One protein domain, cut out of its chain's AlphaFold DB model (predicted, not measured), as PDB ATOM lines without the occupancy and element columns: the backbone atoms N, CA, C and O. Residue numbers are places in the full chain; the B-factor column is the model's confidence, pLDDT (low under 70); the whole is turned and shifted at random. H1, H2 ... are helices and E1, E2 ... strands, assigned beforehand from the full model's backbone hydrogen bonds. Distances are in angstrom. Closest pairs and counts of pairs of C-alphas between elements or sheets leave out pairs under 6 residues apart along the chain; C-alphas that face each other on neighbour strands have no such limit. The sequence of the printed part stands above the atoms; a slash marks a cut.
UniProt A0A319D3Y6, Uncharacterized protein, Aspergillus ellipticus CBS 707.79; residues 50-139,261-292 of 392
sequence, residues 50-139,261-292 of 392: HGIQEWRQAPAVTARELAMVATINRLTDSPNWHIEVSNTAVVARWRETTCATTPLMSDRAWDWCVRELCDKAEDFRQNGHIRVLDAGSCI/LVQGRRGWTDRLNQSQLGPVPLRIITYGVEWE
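Overview. This is residues 50 to 139 and 261 to 292 of the 392 residues of an uncharacterized protein of Aspergillus ellipticus CBS 707.79 (UniProt A0A319D3Y6). A long helix, H4, crosses H1 and packs on short H2, with H3 near it; strand E1 folds back from the end of H4, and long loops, residues 50 to 62 and much of 261 to 292, extend to the side away from H2 and H3. The flat whole spans 50 by 42 by 20 A. The 122 printed residues hold, in order, H1, H2, H3, H4 and E1; the class is mostly helix, with under half of the residues in named elements. It is only just compact, close to loose, with a radius of gyration of the C-alphas of 16.0 A.

Arrangement. H4, residues 107 to 127, touches H1, residues 63 to 75, with its residues 109 to 117 alone; their closest C-alphas, of Cys 113 and Met 68, are 6.3 A apart. The two run the same way at a steep tilt of 45 degrees. With residues 117 to 125 alone, H4 touches H2, residues 81 to 84; the closest C-alphas, of Ala 121 and His 82, are 4.5 A apart. H3, residues 88 to 101, is close to H4 but not clearly touching, at a steep tilt of 58 degrees, opposite ways; the closest C-alphas are those of Arg 95 and Trp 110, 7.2 A apart. E1, residues 129 to 132, pairs with no named strand; its closest C-alpha to H1 is Val 132, 5.6 A from Asn 73. Every O i to N i+4 pair is within hydrogen-bond range in H1, H3 and H4; H2 is too short for such a pair.

Along the chain. H4 is 30.0 A long, H3 20.0 A and H1 18.3 A. H1 begins at C-alpha 63 (96.994, 91.544, 86.244), and E1 ends at C-alpha 132 (83.039, 82.680, 86.224).

Size, cuts and confidence. The two C-alphas farthest apart, of Ala 89 and Gly 267, are 50.5 A apart. Residues 140 to 260 are not printed; C-alphas 139 and 261 are 8.8 A apart. The links from H1 through E1 are tight. pLDDT is under 70 at residues 53, 267 to 281 and 286 to 292.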
ATOM      1  N   HIS A  50      88.669  76.966 102.681       80.31
ATOM      2  CA  HIS A  50      88.467  78.411 102.606       80.31
ATOM      3  C   HIS A  50      89.760  79.171 102.273       80.31
ATOM      4  O   HIS A  50      90.874  78.739 102.594       80.31
ATOM      5  N   GLY A  51      89.602  80.384 101.737       72.31
ATOM      6  CA  GLY A  51      90.708  81.254 101.310       72.31
ATOM      7  C   GLY A  51      91.615  81.808 102.421       72.31
ATOM      8  O   GLY A  51      92.558  82.534 102.126       72.31
ATOM      9  N   ILE A  52      91.337  81.522 103.700       72.69
ATOM     10  CA  ILE A  52      92.105  82.069 104.835       72.69
ATOM     11  C   ILE A  52      93.389  81.268 105.114       72.69
ATOM     12  O   ILE A  52      94.425  81.860 105.418       72.69
ATOM     13  N   GLN A  53      93.333  79.931 105.072       68.56
ATOM     14  CA  GLN A  53      94.475  79.073 105.437       68.56
ATOM     15  C   GLN A  53      94.714  77.885 104.511       68.56
ATOM     16  O   GLN A  53      95.848  77.426 104.466       68.56
ATOM     17  N   GLU A  54      93.694  77.383 103.813       72.88
ATOM     18  CA  GLU A  54      93.769  76.050 103.198       72.88
ATOM     19  C   GLU A  54      93.804  76.082 101.684       72.88
ATOM     20  O   GLU A  54      94.393  75.196 101.085       72.88
ATOM     21  N   TRP A  55      93.140  77.058 101.067       75.88
ATOM     22  CA  TRP A  55      93.112  77.159  99.621       75.88
ATOM     23  C   TRP A  55      93.640  78.513  99.175       75.88
ATOM     24  O   TRP A  55      93.185  79.561  99.639       75.88
ATOM     25  N   ARG A  56      94.601  78.487  98.252       73.19
ATOM     26  CA  ARG A  56      95.083  79.671  97.550       73.19
ATOM     27  C   ARG A  56      95.353  79.342  96.088       73.19
ATOM     28  O   ARG A  56      95.860  78.271  95.772       73.19
ATOM     29  N   GLN A  57      95.112  80.309  95.213       73.44
ATOM     30  CA  GLN A  57      95.532  80.210  93.821       73.44
ATOM     31  C   GLN A  57      97.061  80.351  93.725       73.44
ATOM     32  O   GLN A  57      97.616  81.398  94.068       73.44
ATOM     33  N   ALA A  58      97.738  79.295  93.265       70.56
ATOM     34  CA  ALA A  58      99.170  79.276  92.977       70.56
ATOM     35  C   ALA A  58      99.425  78.643  91.589       70.56
ATOM     36  O   ALA A  58      98.902  77.560  91.330       70.56
ATOM     37  N   PRO A  59     100.211  79.283  90.701       72.62
ATOM     38  CA  PRO A  59     100.779  80.629  90.825       72.62
ATOM     39  C   PRO A  59      99.692  81.715  90.887       72.62
ATOM     40  O   PRO A  59      98.525  81.464  90.577       72.62
ATOM     41  N   ALA A  60     100.076  82.912  91.336       75.44
ATOM     42  CA  ALA A  60      99.171  84.055  91.369       75.44
ATOM     43  C   ALA A  60      98.744  84.444  89.946       75.44
ATOM     44  O   ALA A  60      99.551  84.414  89.019       75.44
ATOM     45  N   VAL A  61      97.479  84.833  89.805       80.12
ATOM     46  CA  VAL A  61      96.900  85.288  88.537       80.12
ATOM     47  C   VAL A  61      97.524  86.625  88.139       80.12
ATOM     48  O   VAL A  61      97.627  87.533  88.970       80.12
ATOM     49  N   THR A  62      97.933  86.772  86.881       83.44
ATOM     50  CA  THR A  62      98.523  88.025  86.393       83.44
ATOM     51  C   THR A  62      97.477  89.141  86.328       83.44
ATOM     52  O   THR A  62      96.277  88.895  86.194       83.44
ATOM     53  N   ALA A  63      97.911  90.406  86.362       84.75
ATOM     54  CA  ALA A  63      96.994  91.544  86.244       84.75
ATOM     55  C   ALA A  63      96.158  91.492  84.947       84.75
ATOM     56  O   ALA A  63      94.985  91.868  84.939       84.75
ATOM     57  N   ARG A  64      96.743  90.981  83.853       85.44
ATOM     58  CA  ARG A  64      96.042  90.792  82.578       85.44
ATOM     59  C   ARG A  64      95.004  89.676  82.660       85.44
ATOM     60  O   ARG A  64      93.878  89.885  82.228       85.44
ATOM     61  N   GLU A  65      95.356  88.526  83.227       86.81
ATOM     62  CA  GLU A  65      94.412  87.421  83.437       86.81
ATOM     63  C   GLU A  65      93.237  87.858  84.324       86.81
ATOM     64  O   GLU A  65      92.086  87.611  83.971       86.81
ATOM     65  N   LEU A  66      93.496  88.601  85.406       87.50
ATOM     66  CA  LEU A  66      92.445  89.185  86.246       87.50
ATOM     67  C   LEU A  66      91.529  90.118  85.446       87.50
ATOM     68  O   LEU A  66      90.310  90.040  85.580       87.50
ATOM     69  N   ALA A  67      92.091  90.971  84.588       89.88
ATOM     70  CA  ALA A  67      91.317  91.867  83.731       89.88
ATOM     71  C   ALA A  67      90.441  91.104  82.715       89.88
ATOM     72  O   ALA A  67      89.286  91.475  82.479       89.88
ATOM     73  N   MET A  68      90.965  90.017  82.143       91.50
ATOM     74  CA  MET A  68      90.230  89.123  81.240       91.50
ATOM     75  C   MET A  68      89.075  88.430  81.961       91.50
ATOM     76  O   MET A  68      87.920  88.518  81.544       91.50
ATOM     77  N   VAL A  69      89.369  87.816  83.102       90.56
ATOM     78  CA  VAL A  69      88.399  87.108  83.935       90.56
ATOM     79  C   VAL A  69      87.307  88.055  84.461       90.56
ATOM     80  O   VAL A  69      86.121  87.721  84.415       90.56
ATOM     81  N   ALA A  70      87.668  89.269  84.885       91.44
ATOM     82  CA  ALA A  70      86.715  90.297  85.307       91.44
ATOM     83  C   ALA A  70      85.820  90.778  84.153       91.44
ATOM     84  O   ALA A  70      84.626  91.015  84.349       91.44
ATOM     85  N   THR A  71      86.373  90.884  82.941       93.75
ATOM     86  CA  THR A  71      85.609  91.229  81.734       93.75
ATOM     87  C   THR A  71      84.560  90.163  81.432       93.75
ATOM     88  O   THR A  71      83.395  90.500  81.230       93.75
ATOM     89  N   ILE A  72      84.940  88.883  81.463       93.50
ATOM     90  CA  ILE A  72      84.016  87.756  81.258       93.50
ATOM     91  C   ILE A  72      82.927  87.757  82.331       93.50
ATOM     92  O   ILE A  72      81.741  87.653  82.013       93.50
ATOM     93  N   ASN A  73      83.308  87.946  83.597       94.56
ATOM     94  CA  ASN A  73      82.359  88.065  84.697       94.56
ATOM     95  C   ASN A  73      81.329  89.177  84.436       94.56
ATOM     96  O   ASN A  73      80.139  88.932  84.562       94.56
ATOM     97  N   ARG A  74      81.762  90.364  84.004       94.50
ATOM     98  CA  ARG A  74      80.856  91.484  83.707       94.50
ATOM     99  C   ARG A  74      79.960  91.219  82.495       94.50
ATOM    100  O   ARG A  74      78.772  91.517  82.534       94.50
ATOM    101  N   LEU A  75      80.511  90.697  81.399       95.06
ATOM    102  CA  LEU A  75      79.739  90.469  80.172       95.06
ATOM    103  C   LEU A  75      78.640  89.422  80.386       95.06
ATOM    104  O   LEU A  75      77.523  89.604  79.910       95.06
ATOM    105  N   THR A  76      78.928  88.390  81.179       94.75
ATOM    106  CA  THR A  76      77.973  87.323  81.524       94.75
ATOM    107  C   THR A  76      76.835  87.764  82.453       94.75
ATOM    108  O   THR A  76      75.884  87.005  82.625       94.75
ATOM    109  N   ASP A  77      76.877  88.982  83.011       93.56
ATOM    110  CA  ASP A  77      75.733  89.582  83.720       93.56
ATOM    111  C   ASP A  77      74.677  90.157  82.762       93.56
ATOM    112  O   ASP A  77      73.540  90.413  83.165       93.56
ATOM    113  N   SER A  78      75.030  90.368  81.492       91.88
ATOM    114  CA  SER A  78      74.097  90.910  80.503       91.88
ATOM    115  C   SER A  78      73.032  89.870  80.138       91.88
ATOM    116  O   SER A  78      73.356  88.695  79.948       91.88
ATOM    117  N   PRO A  79      71.757  90.260  79.978       90.31
ATOM    118  CA  PRO A  79      70.747  89.337  79.475       90.31
ATOM    119  C   PRO A  79      71.140  88.843  78.079       90.31
ATOM    120  O   PRO A  79      71.715  89.588  77.294       90.31
ATOM    121  N   ASN A  80      70.817  87.589  77.760       92.50
ATOM    122  CA  ASN A  80      71.074  86.977  76.449       92.50
ATOM    123  C   ASN A  80      72.542  86.964  75.987       92.50
ATOM    124  O   ASN A  80      72.792  86.654  74.825       92.50
ATOM    125  N   TRP A  81      73.519  87.211  76.870       94.75
ATOM    126  CA  TRP A  81      74.945  87.215  76.516       94.75
ATOM    127  C   TRP A  81      75.374  85.942  75.752       94.75
ATOM    128  O   TRP A  81      76.144  86.012  74.800       94.75
ATOM    129  N   HIS A  82      74.811  84.786  76.126       94.62
ATOM    130  CA  HIS A  82      75.085  83.464  75.549       94.62
ATOM    131  C   HIS A  82      74.556  83.287  74.113       94.62
ATOM    132  O   HIS A  82      74.955  82.353  73.424       94.62
ATOM    133  N   ILE A  83      73.651  84.165  73.667       94.50
ATOM    134  CA  ILE A  83      73.169  84.265  72.281       94.50
ATOM    135  C   ILE A  83      73.931  85.381  71.565       94.50
ATOM    136  O   ILE A  83      74.353  85.239  70.424       94.50
ATOM    137  N   GLU A  84      74.125  86.511  72.242       95.88
ATOM    138  CA  GLU A  84      74.755  87.697  71.665       95.88
ATOM    139  C   GLU A  84      76.244  87.511  71.361       95.88
ATOM    140  O   GLU A  84      76.755  88.163  70.451       95.88
ATOM    141  N   VAL A  85      76.926  86.584  72.042       95.62
ATOM    142  CA  VAL A  85      78.341  86.272  71.792       95.62
ATOM    143  C   VAL A  85      78.607  85.798  70.355       95.62
ATOM    144  O   VAL A  85      79.689  86.036  69.827       95.62
ATOM    145  N   SER A  86      77.627  85.197  69.670       93.31
ATOM    146  CA  SER A  86      77.775  84.811  68.258       93.31
ATOM    147  C   SER A  86      77.505  85.959  67.276       93.31
ATOM    148  O   SER A  86      77.711  85.802  66.073       93.31
ATOM    149  N   ASN A  87      77.025  87.113  67.750       95.81
ATOM    150  CA  ASN A  87      76.748  88.277  66.914       95.81
ATOM    151  C   ASN A  87      77.976  89.195  66.844       95.81
ATOM    152  O   ASN A  87      78.281  89.940  67.777       95.81
ATOM    153  N   THR A  88      78.637  89.206  65.687       94.94
ATOM    154  CA  THR A  88      79.860  89.986  65.445       94.94
ATOM    155  C   THR A  88      79.689  91.487  65.698       94.94
ATOM    156  O   THR A  88      80.602  92.119  66.227       94.94
ATOM    157  N   ALA A  89      78.522  92.064  65.397       95.69
ATOM    158  CA  ALA A  89      78.254  93.480  65.642       95.69
ATOM    159  C   ALA A  89      78.114  93.792  67.141       95.69
ATOM    160  O   ALA A  89      78.532  94.858  67.594       95.69
ATOM    161  N   VAL A  90      77.544  92.871  67.926       95.50
ATOM    162  CA  VAL A  90      77.445  93.025  69.385       95.50
ATOM    163  C   VAL A  90      78.827  92.887  70.023       95.50
ATOM    164  O   VAL A  90      79.230  93.759  70.793       95.50
ATOM    165  N   VAL A  91      79.584  91.858  69.635       96.06
ATOM    166  CA  VAL A  91      80.952  91.619  70.120       96.06
ATOM    167  C   VAL A  91      81.867  92.806  69.807       96.06
ATOM    168  O   VAL A  91      82.652  93.209  70.665       96.06
ATOM    169  N   ALA A  92      81.732  93.433  68.633       94.94
ATOM    170  CA  ALA A  92      82.485  94.640  68.290       94.94
ATOM    171  C   ALA A  92      82.206  95.810  69.255       94.94
ATOM    172  O   ALA A  92      83.142  96.472  69.704       94.94
ATOM    173  N   ARG A  93      80.941  96.025  69.649       94.56
ATOM    174  CA  ARG A  93      80.577  97.053  70.645       94.56
ATOM    175  C   ARG A  93      81.093  96.720  72.044       94.56
ATOM    176  O   ARG A  93      81.567  97.606  72.762       94.56
ATOM    177  N   TRP A  94      81.019  95.450  72.445       95.44
ATOM    178  CA  TRP A  94      81.591  95.002  73.717       95.44
ATOM    179  C   TRP A  94      83.105  95.217  73.754       95.44
ATOM    180  O   TRP A  94      83.625  95.627  74.796       95.44
ATOM    181  N   ARG A  95      83.796  95.001  72.627       94.75
ATOM    182  CA  ARG A  95      85.234  95.256  72.490       94.75
ATOM    183  C   ARG A  95      85.554  96.726  72.709       94.75
ATOM    184  O   ARG A  95      86.390  97.032  73.549       94.75
ATOM    185  N   GLU A  96      84.869  97.622  72.003       91.88
ATOM    186  CA  GLU A  96      85.078  99.071  72.118       91.88
ATOM    187  C   GLU A  96      84.933  99.543  73.573       91.88
ATOM    188  O   GLU A  96      85.832 100.177  74.126       91.88
ATOM    189  N   THR A  97      83.855  99.121  74.237       90.56
ATOM    190  CA  THR A  97      83.592  99.465  75.644       90.56
ATOM    191  C   THR A  97      84.637  98.864  76.594       90.56
ATOM    192  O   THR A  97      85.064  99.498  77.563       90.56
ATOM    193  N   THR A  98      85.068  97.628  76.340       90.00
ATOM    194  CA  THR A  98      86.035  96.928  77.197       90.00
ATOM    195  C   THR A  98      87.431  97.524  77.061       90.00
ATOM    196  O   THR A  98      88.047  97.830  78.079       90.00
ATOM    197  N   CYS A  99      87.918  97.738  75.838       86.06
ATOM    198  CA  CYS A  99      89.230  98.333  75.589       86.06
ATOM    199  C   CYS A  99      89.317  99.769  76.130       86.06
ATOM    200  O   CYS A  99      90.365 100.159  76.634       86.06
ATOM    201  N   ALA A 100      88.215 100.530  76.113       85.81
ATOM    202  CA  ALA A 100      88.171 101.868  76.708       85.81
ATOM    203  C   ALA A 100      88.273 101.862  78.246       85.81
ATOM    204  O   ALA A 100      88.791 102.804  78.838       85.81
ATOM    205  N   THR A 101      87.775 100.812  78.907       82.88
ATOM    206  CA  THR A 101      87.712 100.726  80.380       82.88
ATOM    207  C   THR A 101      88.824  99.881  80.997       82.88
ATOM    208  O   THR A 101      89.025  99.927  82.209       82.88
ATOM    209  N   THR A 102      89.540  99.096  80.189       84.75
ATOM    210  CA  THR A 102      90.484  98.073  80.655       84.75
ATOM    211  C   THR A 102      91.810  98.178  79.888       84.75
ATOM    212  O   THR A 102      91.987  97.483  78.888       84.75
ATOM    213  N   PRO A 103      92.775  98.999  80.353       82.19
ATOM    214  CA  PRO A 103      94.041  99.240  79.644       82.19
ATOM    215  C   PRO A 103      94.888  97.981  79.388       82.19
ATOM    216  O   PRO A 103      95.640  97.913  78.425       82.19
ATOM    217  N   LEU A 104      94.744  96.955  80.233       83.50
ATOM    218  CA  LEU A 104      95.459  95.679  80.117       83.50
ATOM    219  C   LEU A 104      94.906  94.746  79.019       83.50
ATOM    220  O   LEU A 104      95.494  93.686  78.769       83.50
ATOM    221  N   MET A 105      93.792  95.118  78.381       86.75
ATOM    222  CA  MET A 105      93.104  94.327  77.362       86.75
ATOM    223  C   MET A 105      93.711  94.554  75.970       86.75
ATOM    224  O   MET A 105      93.302  95.454  75.239       86.75
ATOM    225  N   SER A 106      94.676  93.713  75.590       87.44
ATOM    226  CA  SER A 106      95.201  93.665  74.219       87.44
ATOM    227  C   SER A 106      94.249  92.940  73.263       87.44
ATOM    228  O   SER A 106      93.369  92.199  73.698       87.44
ATOM    229  N   ASP A 107      94.475  93.070  71.953       87.12
ATOM    230  CA  ASP A 107      93.680  92.374  70.930       87.12
ATOM    231  C   ASP A 107      93.672  90.857  71.127       87.12
ATOM    232  O   ASP A 107      92.616  90.233  71.164       87.12
ATOM    233  N   ARG A 108      94.845  90.265  71.384       88.00
ATOM    234  CA  ARG A 108      94.947  88.825  71.666       88.00
ATOM    235  C   ARG A 108      94.200  88.428  72.938       88.00
ATOM    236  O   ARG A 108      93.604  87.356  72.973       88.00
ATOM    237  N   ALA A 109      94.258  89.255  73.985       89.19
ATOM    238  CA  ALA A 109      93.527  89.001  75.224       89.19
ATOM    239  C   ALA A 109      92.013  89.056  74.977       89.19
ATOM    240  O   ALA A 109      91.279  88.176  75.423       89.19
ATOM    241  N   TRP A 110      91.551  90.029  74.195       93.06
ATOM    242  CA  TRP A 110      90.155  90.125  73.794       93.06
ATOM    243  C   TRP A 110      89.691  88.900  72.993       93.06
ATOM    244  O   TRP A 110      88.670  88.303  73.331       93.06
ATOM    245  N   ASP A 111      90.461  88.464  71.994       91.50
ATOM    246  CA  ASP A 111      90.125  87.292  71.174       91.50
ATOM    247  C   ASP A 111      90.025  86.004  72.005       91.50
ATOM    248  O   ASP A 111      89.233  85.107  71.707       91.50
ATOM    249  N   TRP A 112      90.833  85.893  73.062       91.50
ATOM    250  CA  TRP A 112      90.712  84.814  74.040       91.50
ATOM    251  C   TRP A 112      89.457  84.949  74.902       91.50
ATOM    252  O   TRP A 112      88.752  83.958  75.072       91.50
ATOM    253  N   CYS A 113      89.130  86.150  75.391       93.06
ATOM    254  CA  CYS A 113      87.886  86.388  76.130       93.06
ATOM    255  C   CYS A 113      86.650  86.002  75.309       93.06
ATOM    256  O   CYS A 113      85.737  85.383  75.846       93.06
ATOM    257  N   VAL A 114      86.619  86.334  74.014       94.81
ATOM    258  CA  VAL A 114      85.503  85.972  73.125       94.81
ATOM    259  C   VAL A 114      85.411  84.458  72.943       94.81
ATOM    260  O   VAL A 114      84.319  83.910  73.053       94.81
ATOM    261  N   ARG A 115      86.537  83.765  72.723       92.88
ATOM    262  CA  ARG A 115      86.551  82.294  72.625       92.88
ATOM    263  C   ARG A 115      86.057  81.626  73.905       92.88
ATOM    264  O   ARG A 115      85.186  80.768  73.839       92.88
ATOM    265  N   GLU A 116      86.542  82.077  75.058       92.88
ATOM    266  CA  GLU A 116      86.086  81.566  76.353       92.88
ATOM    267  C   GLU A 116      84.591  81.849  76.576       92.88
ATOM    268  O   GLU A 116      83.872  80.983  77.063       92.88
ATOM    269  N   LEU A 117      84.079  83.020  76.178       94.88
ATOM    270  CA  LEU A 117      82.641  83.310  76.234       94.88
ATOM    271  C   LEU A 117      81.825  82.388  75.319       94.88
ATOM    272  O   LEU A 117      80.745  81.964  75.720       94.88
ATOM    273  N   CYS A 118      82.314  82.062  74.121       94.50
ATOM    274  CA  CYS A 118      81.645  81.114  73.226       94.50
ATOM    275  C   CYS A 118      81.545  79.719  73.855       94.50
ATOM    276  O   CYS A 118      80.456  79.143  73.873       94.50
ATOM    277  N   ASP A 119      82.640  79.213  74.423       92.44
ATOM    278  CA  ASP A 119      82.652  77.921  75.118       92.44
ATOM    279  C   ASP A 119      81.705  77.937  76.323       92.44
ATOM    280  O   ASP A 119      80.847  77.070  76.475       92.44
ATOM    281  N   LYS A 120      81.787  78.980  77.157       92.38
ATOM    282  CA  LYS A 120      80.896  79.130  78.310       92.38
ATOM    283  C   LYS A 120      79.427  79.267  77.903       92.38
ATOM    284  O   LYS A 120      78.550  78.885  78.674       92.38
ATOM    285  N   ALA A 121      79.130  79.834  76.733       94.56
ATOM    286  CA  ALA A 121      77.765  79.934  76.226       94.56
ATOM    287  C   ALA A 121      77.192  78.558  75.868       94.56
ATOM    288  O   ALA A 121      75.994  78.340  76.051       94.56
ATOM    289  N   GLU A 122      78.029  77.637  75.386       92.06
ATOM    290  CA  GLU A 122      77.659  76.235  75.180       92.06
ATOM    291  C   GLU A 122      77.353  75.549  76.514       92.06
ATOM    292  O   GLU A 122      76.245  75.041  76.701       92.06
ATOM    293  N   ASP A 123      78.275  75.650  77.477       89.00
ATOM    294  CA  ASP A 123      78.101  75.096  78.824       89.00
ATOM    295  C   ASP A 123      76.826  75.636  79.497       89.00
ATOM    296  O   ASP A 123      76.065  74.885  80.111       89.00
ATOM    297  N   PHE A 124      76.548  76.938  79.352       92.25
ATOM    298  CA  PHE A 124      75.351  77.573  79.903       92.25
ATOM    299  C   PHE A 124      74.064  77.040  79.267       92.25
ATOM    300  O   PHE A 124      73.072  76.834  79.969       92.25
ATOM    301  N   ARG A 125      74.062  76.793  77.952       90.44
ATOM    302  CA  ARG A 125      72.896  76.242  77.243       90.44
ATOM    303  C   ARG A 125      72.583  74.811  77.680       90.44
ATOM    304  O   ARG A 125      71.410  74.454  77.741       90.44
ATOM    305  N   GLN A 126      73.602  74.029  78.026       88.38
ATOM    306  CA  GLN A 126      73.439  72.652  78.499       88.38
ATOM    307  C   GLN A 126      73.040  72.585  79.980       88.38
ATOM    308  O   GLN A 126      72.133  71.838  80.341       88.38
ATOM    309  N   ASN A 127      73.679  73.392  80.832       87.94
ATOM    310  CA  ASN A 127      73.586  73.252  82.288       87.94
ATOM    311  C   ASN A 127      72.680  74.292  82.973       87.94
ATOM    312  O   ASN A 127      72.356  74.158  84.155       87.94
ATOM    313  N   GLY A 128      72.288  75.361  82.271       89.12
ATOM    314  CA  GLY A 128      71.450  76.443  82.806       89.12
ATOM    315  C   GLY A 128      72.142  77.359  83.826       89.12
ATOM    316  O   GLY A 128      71.479  78.175  84.475       89.12
ATOM    317  N   HIS A 129      73.457  77.221  83.987       91.19
ATOM    318  CA  HIS A 129      74.300  78.033  84.854       91.19
ATOM    319  C   HIS A 129      75.714  78.135  84.269       91.19
ATOM    320  O   HIS A 129      76.071  77.399  83.350       91.19
ATOM    321  N   ILE A 130      76.506  79.079  84.768       92.06
ATOM    322  CA  ILE A 130      77.848  79.380  84.264       92.06
ATOM    323  C   ILE A 130      78.832  79.546  85.413       92.06
ATOM    324  O   ILE A 130      78.509  80.147  86.435       92.06
ATOM    325  N   ARG A 131      80.054  79.060  85.209       90.50
ATOM    326  CA  ARG A 131      81.199  79.347  86.073       90.50
ATOM    327  C   ARG A 131      81.957  80.559  85.556       90.50
ATOM    328  O   ARG A 131      82.231  80.668  84.358       90.50
ATOM    329  N   VAL A 132      82.264  81.465  86.470       90.62
ATOM    330  CA  VAL A 132      83.039  82.680  86.224       90.62
ATOM    331  C   VAL A 132      84.121  82.823  87.284       90.62
ATOM    332  O   VAL A 132      84.109  82.128  88.298       90.62
ATOM    333  N   LEU A 133      85.016  83.791  87.086       87.12
ATOM    334  CA  LEU A 133      86.132  84.040  87.995       87.12
ATOM    335  C   LEU A 133      87.087  82.845  88.121       87.12
ATOM    336  O   LEU A 133      87.608  82.630  89.204       87.12
ATOM    337  N   ASP A 134      87.304  82.099  87.030       80.62
ATOM    338  CA  ASP A 134      88.032  80.816  86.981       80.62
ATOM    339  C   ASP A 134      89.546  80.945  87.254       80.62
ATOM    340  O   ASP A 134      90.394  80.703  86.395       80.62
ATOM    341  N   ALA A 135      89.881  81.330  88.481       72.75
ATOM    342  CA  ALA A 135      91.217  81.559  89.014       72.75
ATOM    343  C   ALA A 135      91.518  80.512  90.104       72.75
ATOM    344  O   ALA A 135      91.740  80.866  91.260       72.75
ATOM    345  N   GLY A 136      91.387  79.225  89.745       71.75
ATOM    346  CA  GLY A 136      91.465  78.022  90.601       71.75
ATOM    347  C   GLY A 136      90.383  77.892  91.672       71.75
ATOM    348  O   GLY A 136      90.163  76.823  92.221       71.75
ATOM    349  N   SER A 137      89.653  78.950  91.963       77.94
ATOM    350  CA  SER A 137      88.302  78.866  92.494       77.94
ATOM    351  C   SER A 137      87.397  79.515  91.459       77.94
ATOM    352  O   SER A 137      87.879  80.201  90.557       77.94
ATOM    353  N   CYS A 138      86.100  79.264  91.535       85.25
ATOM    354  CA  CYS A 138      85.144  79.860  90.621       85.25
ATOM    355  C   CYS A 138      83.873  80.244  91.372       85.25
ATOM    356  O   CYS A 138      83.631  79.831  92.507       85.25
ATOM    357  N   ILE A 139      83.051  81.053  90.717       88.69
ATOM    358  CA  ILE A 139      81.707  81.376  91.171       88.69
ATOM    359  C   ILE A 139      80.721  80.843  90.143       88.69
ATOM    360  O   ILE A 139      80.840  81.124  88.952       88.69
ATOM    361  N   LEU A 261      82.699  74.666  95.110       87.25
ATOM    362  CA  LEU A 261      83.275  74.439  96.429       87.25
ATOM    363  C   LEU A 261      84.403  73.414  96.349       87.25
ATOM    364  O   LEU A 261      84.292  72.363  95.721       87.25
ATOM    365  N   VAL A 262      85.499  73.718  97.035       84.25
ATOM    366  CA  VAL A 262      86.679  72.856  97.084       84.25
ATOM    367  C   VAL A 262      86.627  72.055  98.372       84.25
ATOM    368  O   VAL A 262      86.592  72.645  99.450       84.25
ATOM    369  N   GLN A 263      86.615  70.727  98.301       84.69
ATOM    370  CA  GLN A 263      86.749  69.907  99.506       84.69
ATOM    371  C   GLN A 263      88.153  70.104 100.088       84.69
ATOM    372  O   GLN A 263      89.144  69.962  99.366       84.69
ATOM    373  N   GLY A 264      88.246  70.441 101.376       80.94
ATOM    374  CA  GLY A 264      89.540  70.541 102.034       80.94
ATOM    375  C   GLY A 264      90.199  69.170 102.154       80.94
ATOM    376  O   GLY A 264      89.549  68.123 102.105       80.94
ATOM    377  N   ARG A 265      91.526  69.161 102.265       78.88
ATOM    378  CA  ARG A 265      92.307  67.934 102.444       78.88
ATOM    379  C   ARG A 265      93.262  68.099 103.613       78.88
ATOM    380  O   ARG A 265      93.668  69.212 103.949       78.88
ATOM    381  N   ARG A 266      93.659  66.975 104.212       76.94
ATOM    382  CA  ARG A 266      94.720  66.969 105.225       76.94
ATOM    383  C   ARG A 266      96.012  67.536 104.638       76.94
ATOM    384  O   ARG A 266      96.320  67.305 103.470       76.94
ATOM    385  N   GLY A 267      96.742  68.305 105.443       69.12
ATOM    386  CA  GLY A 267      98.011  68.922 105.044       69.12
ATOM    387  C   GLY A 267      97.885  70.177 104.169       69.12
ATOM    388  O   GLY A 267      98.900  70.760 103.798       69.12
ATOM    389  N   TRP A 268      96.671  70.653 103.858       69.94
ATOM    390  CA  TRP A 268      96.476  71.898 103.095       69.94
ATOM    391  C   TRP A 268      96.819  73.183 103.865       69.94
ATOM    392  O   TRP A 268      96.816  74.266 103.288       69.94
ATOM    393  N   THR A 269      97.176  73.078 105.142       62.22
ATOM    394  CA  THR A 269      97.702  74.185 105.951       62.22
ATOM    395  C   THR A 269      99.136  74.581 105.579       62.22
ATOM    396  O   THR A 269      99.607  75.633 106.026       62.22
ATOM    397  N   ASP A 270      99.839  73.774 104.774       61.66
ATOM    398  CA  ASP A 270     101.163  74.121 104.262       61.66
ATOM    399  C   ASP A 270     101.071  75.195 103.168       61.66
ATOM    400  O   ASP A 270     100.712  74.946 102.016       61.66
ATOM    401  N   ARG A 271     101.463  76.420 103.531       55.94
ATOM    402  CA  ARG A 271     101.492  77.584 102.633       55.94
ATOM    403  C   ARG A 271     102.472  77.441 101.466       55.94
ATOM    404  O   ARG A 271     102.412  78.258 100.544       55.94
ATOM    405  N   LEU A 272     103.395  76.484 101.518       53.34
ATOM    406  CA  LEU A 272     104.350  76.210 100.446       53.34
ATOM    407  C   LEU A 272     103.810  75.204  99.427       53.34
ATOM    408  O   LEU A 272     104.402  75.058  98.357       53.34
ATOM    409  N   ASN A 273     102.664  74.575  99.696       54.94
ATOM    410  CA  ASN A 273     102.086  73.598  98.794       54.94
ATOM    411  C   ASN A 273     101.450  74.278  97.564       54.94
ATOM    412  O   ASN A 273     100.333  74.792  97.601       54.94
ATOM    413  N   GLN A 274     102.184  74.285  96.450       54.56
ATOM    414  CA  GLN A 274     101.747  74.845  95.163       54.56
ATOM    415  C   GLN A 274     100.849  73.887  94.359       54.56
ATOM    416  O   GLN A 274     100.362  74.263  93.299       54.56
ATOM    417  N   SER A 275     100.612  72.663  94.848       52.50
ATOM    418  CA  SER A 275      99.811  71.641  94.150       52.50
ATOM    419  C   SER A 275      98.302  71.733  94.422       52.50
ATOM    420  O   SER A 275      97.542  70.847  94.029       52.50
ATOM    421  N   GLN A 276      97.847  72.802  95.085       58.31
ATOM    422  CA  GLN A 276      96.439  73.049  95.402       58.31
ATOM    423  C   GLN A 276      95.662  73.500  94.159       58.31
ATOM    424  O   GLN A 276      95.245  74.651  94.031       58.31
ATOM    425  N   LEU A 277      95.479  72.581  93.215       61.47
ATOM    426  CA  LEU A 277      94.634  72.817  92.057       61.47
ATOM    427  C   LEU A 277      93.173  72.860  92.503       61.47
ATOM    428  O   LEU A 277      92.689  72.001  93.243       61.47
ATOM    429  N   GLY A 278      92.487  73.896  92.042       65.06
ATOM    430  CA  GLY A 278      91.047  74.023  92.144       65.06
ATOM    431  C   GLY A 278      90.260  72.878  91.519       65.06
ATOM    432  O   GLY A 278      90.811  72.101  90.739       65.06
ATOM    433  N   PRO A 279      88.935  72.834  91.743       65.12
ATOM    434  CA  PRO A 279      88.038  71.943  91.011       65.12
ATOM    435  C   PRO A 279      87.989  72.277  89.512       65.12
ATOM    436  O   PRO A 279      87.553  71.456  88.707       65.12
ATOM    437  N   VAL A 280      88.441  73.475  89.125       65.19
ATOM    438  CA  VAL A 280      88.426  73.961  87.746       65.19
ATOM    439  C   VAL A 280      89.854  74.281  87.296       65.19
ATOM    440  O   VAL A 280      90.554  75.023  87.993       65.19
ATOM    441  N   PRO A 281      90.304  73.761  86.136       66.75
ATOM    442  CA  PRO A 281      91.587  74.150  85.567       66.75
ATOM    443  C   PRO A 281      91.566  75.630  85.171       66.75
ATOM    444  O   PRO A 281      90.547  76.148  84.713       66.75
ATOM    445  N   LEU A 282      92.707  76.308  85.298       70.75
ATOM    446  CA  LEU A 282      92.864  77.663  84.772       70.75
ATOM    447  C   LEU A 282      92.676  77.635  83.247       70.75
ATOM    448  O   LEU A 282      93.470  77.027  82.530       70.75
ATOM    449  N   ARG A 283      91.617  78.283  82.754       72.69
ATOM    450  CA  ARG A 283      91.297  78.337  81.313       72.69
ATOM    451  C   ARG A 283      91.973  79.507  80.603       72.69
ATOM    452  O   ARG A 283      92.254  79.435  79.412       72.69
ATOM    453  N   ILE A 284      92.265  80.572  81.347       73.62
ATOM    454  CA  ILE A 284      92.978  81.748  80.856       73.62
ATOM    455  C   ILE A 284      94.332  81.788  81.546       73.62
ATOM    456  O   ILE A 284      94.423  82.109  82.728       73.62
ATOM    457  N   ILE A 285      95.372  81.448  80.789       71.00
ATOM    458  CA  ILE A 285      96.762  81.490  81.235       71.00
ATOM    459  C   ILE A 285      97.550  82.287  80.203       71.00
ATOM    460  O   ILE A 285      97.522  82.002  79.002       71.00
ATOM    461  N   THR A 286      98.250  83.301  80.677       67.81
ATOM    462  CA  THR A 286      99.189  84.088  79.890       67.81
ATOM    463  C   THR A 286     100.583  83.494  80.056       67.81
ATOM    464  O   THR A 286     101.111  83.400  81.158       67.81
ATOM    465  N   TYR A 287     101.185  83.069  78.947       63.59
ATOM    466  CA  TYR A 287     102.559  82.564  78.910       63.59
ATOM    467  C   TYR A 287     103.503  83.630  78.348       63.59
ATOM    468  O   TYR A 287     103.078  84.507  77.594       63.59
ATOM    469  N   GLY A 288     104.791  83.531  78.685       51.22
ATOM    470  CA  GLY A 288     105.834  84.370  78.083       51.22
ATOM    471  C   GLY A 288     105.925  85.789  78.646       51.22
ATOM    472  O   GLY A 288     106.460  86.673  77.984       51.22
ATOM    473  N   VAL A 289     105.414  86.028  79.858       48.09
ATOM    474  CA  VAL A 289     105.766  87.238  80.610       48.09
ATOM    475  C   VAL A 289     107.085  86.967  81.329       48.09
ATOM    476  O   VAL A 289     107.104  86.509  82.469       48.09
ATOM    477  N   GLU A 290     108.197  87.227  80.648       39.62
ATOM    478  CA  GLU A 290     109.472  87.459  81.323       39.62
ATOM    479  C   GLU A 290     109.402  88.864  81.916       39.62
ATOM    480  O   GLU A 290     109.537  89.865  81.213       39.62
ATOM    481  N   TRP A 291     109.077  88.954  83.204       49.81
ATOM    482  CA  TRP A 291     109.199  90.213  83.918       49.81
ATOM    483  C   TRP A 291     110.513  90.210  84.683       49.81
ATOM    484  O   TRP A 291     110.628  89.611  85.753       49.81
ATOM    485  N   GLU A 292     111.516  90.880  84.123       42.25
ATOM    486  CA  GLU A 292     112.680  91.296  84.890       42.25
ATOM    487  C   GLU A 292     112.228  92.432  85.801       42.25
ATOM    488  O   GLU A 292     112.123  93.597  85.420       42.25
TER     489      GLU A 292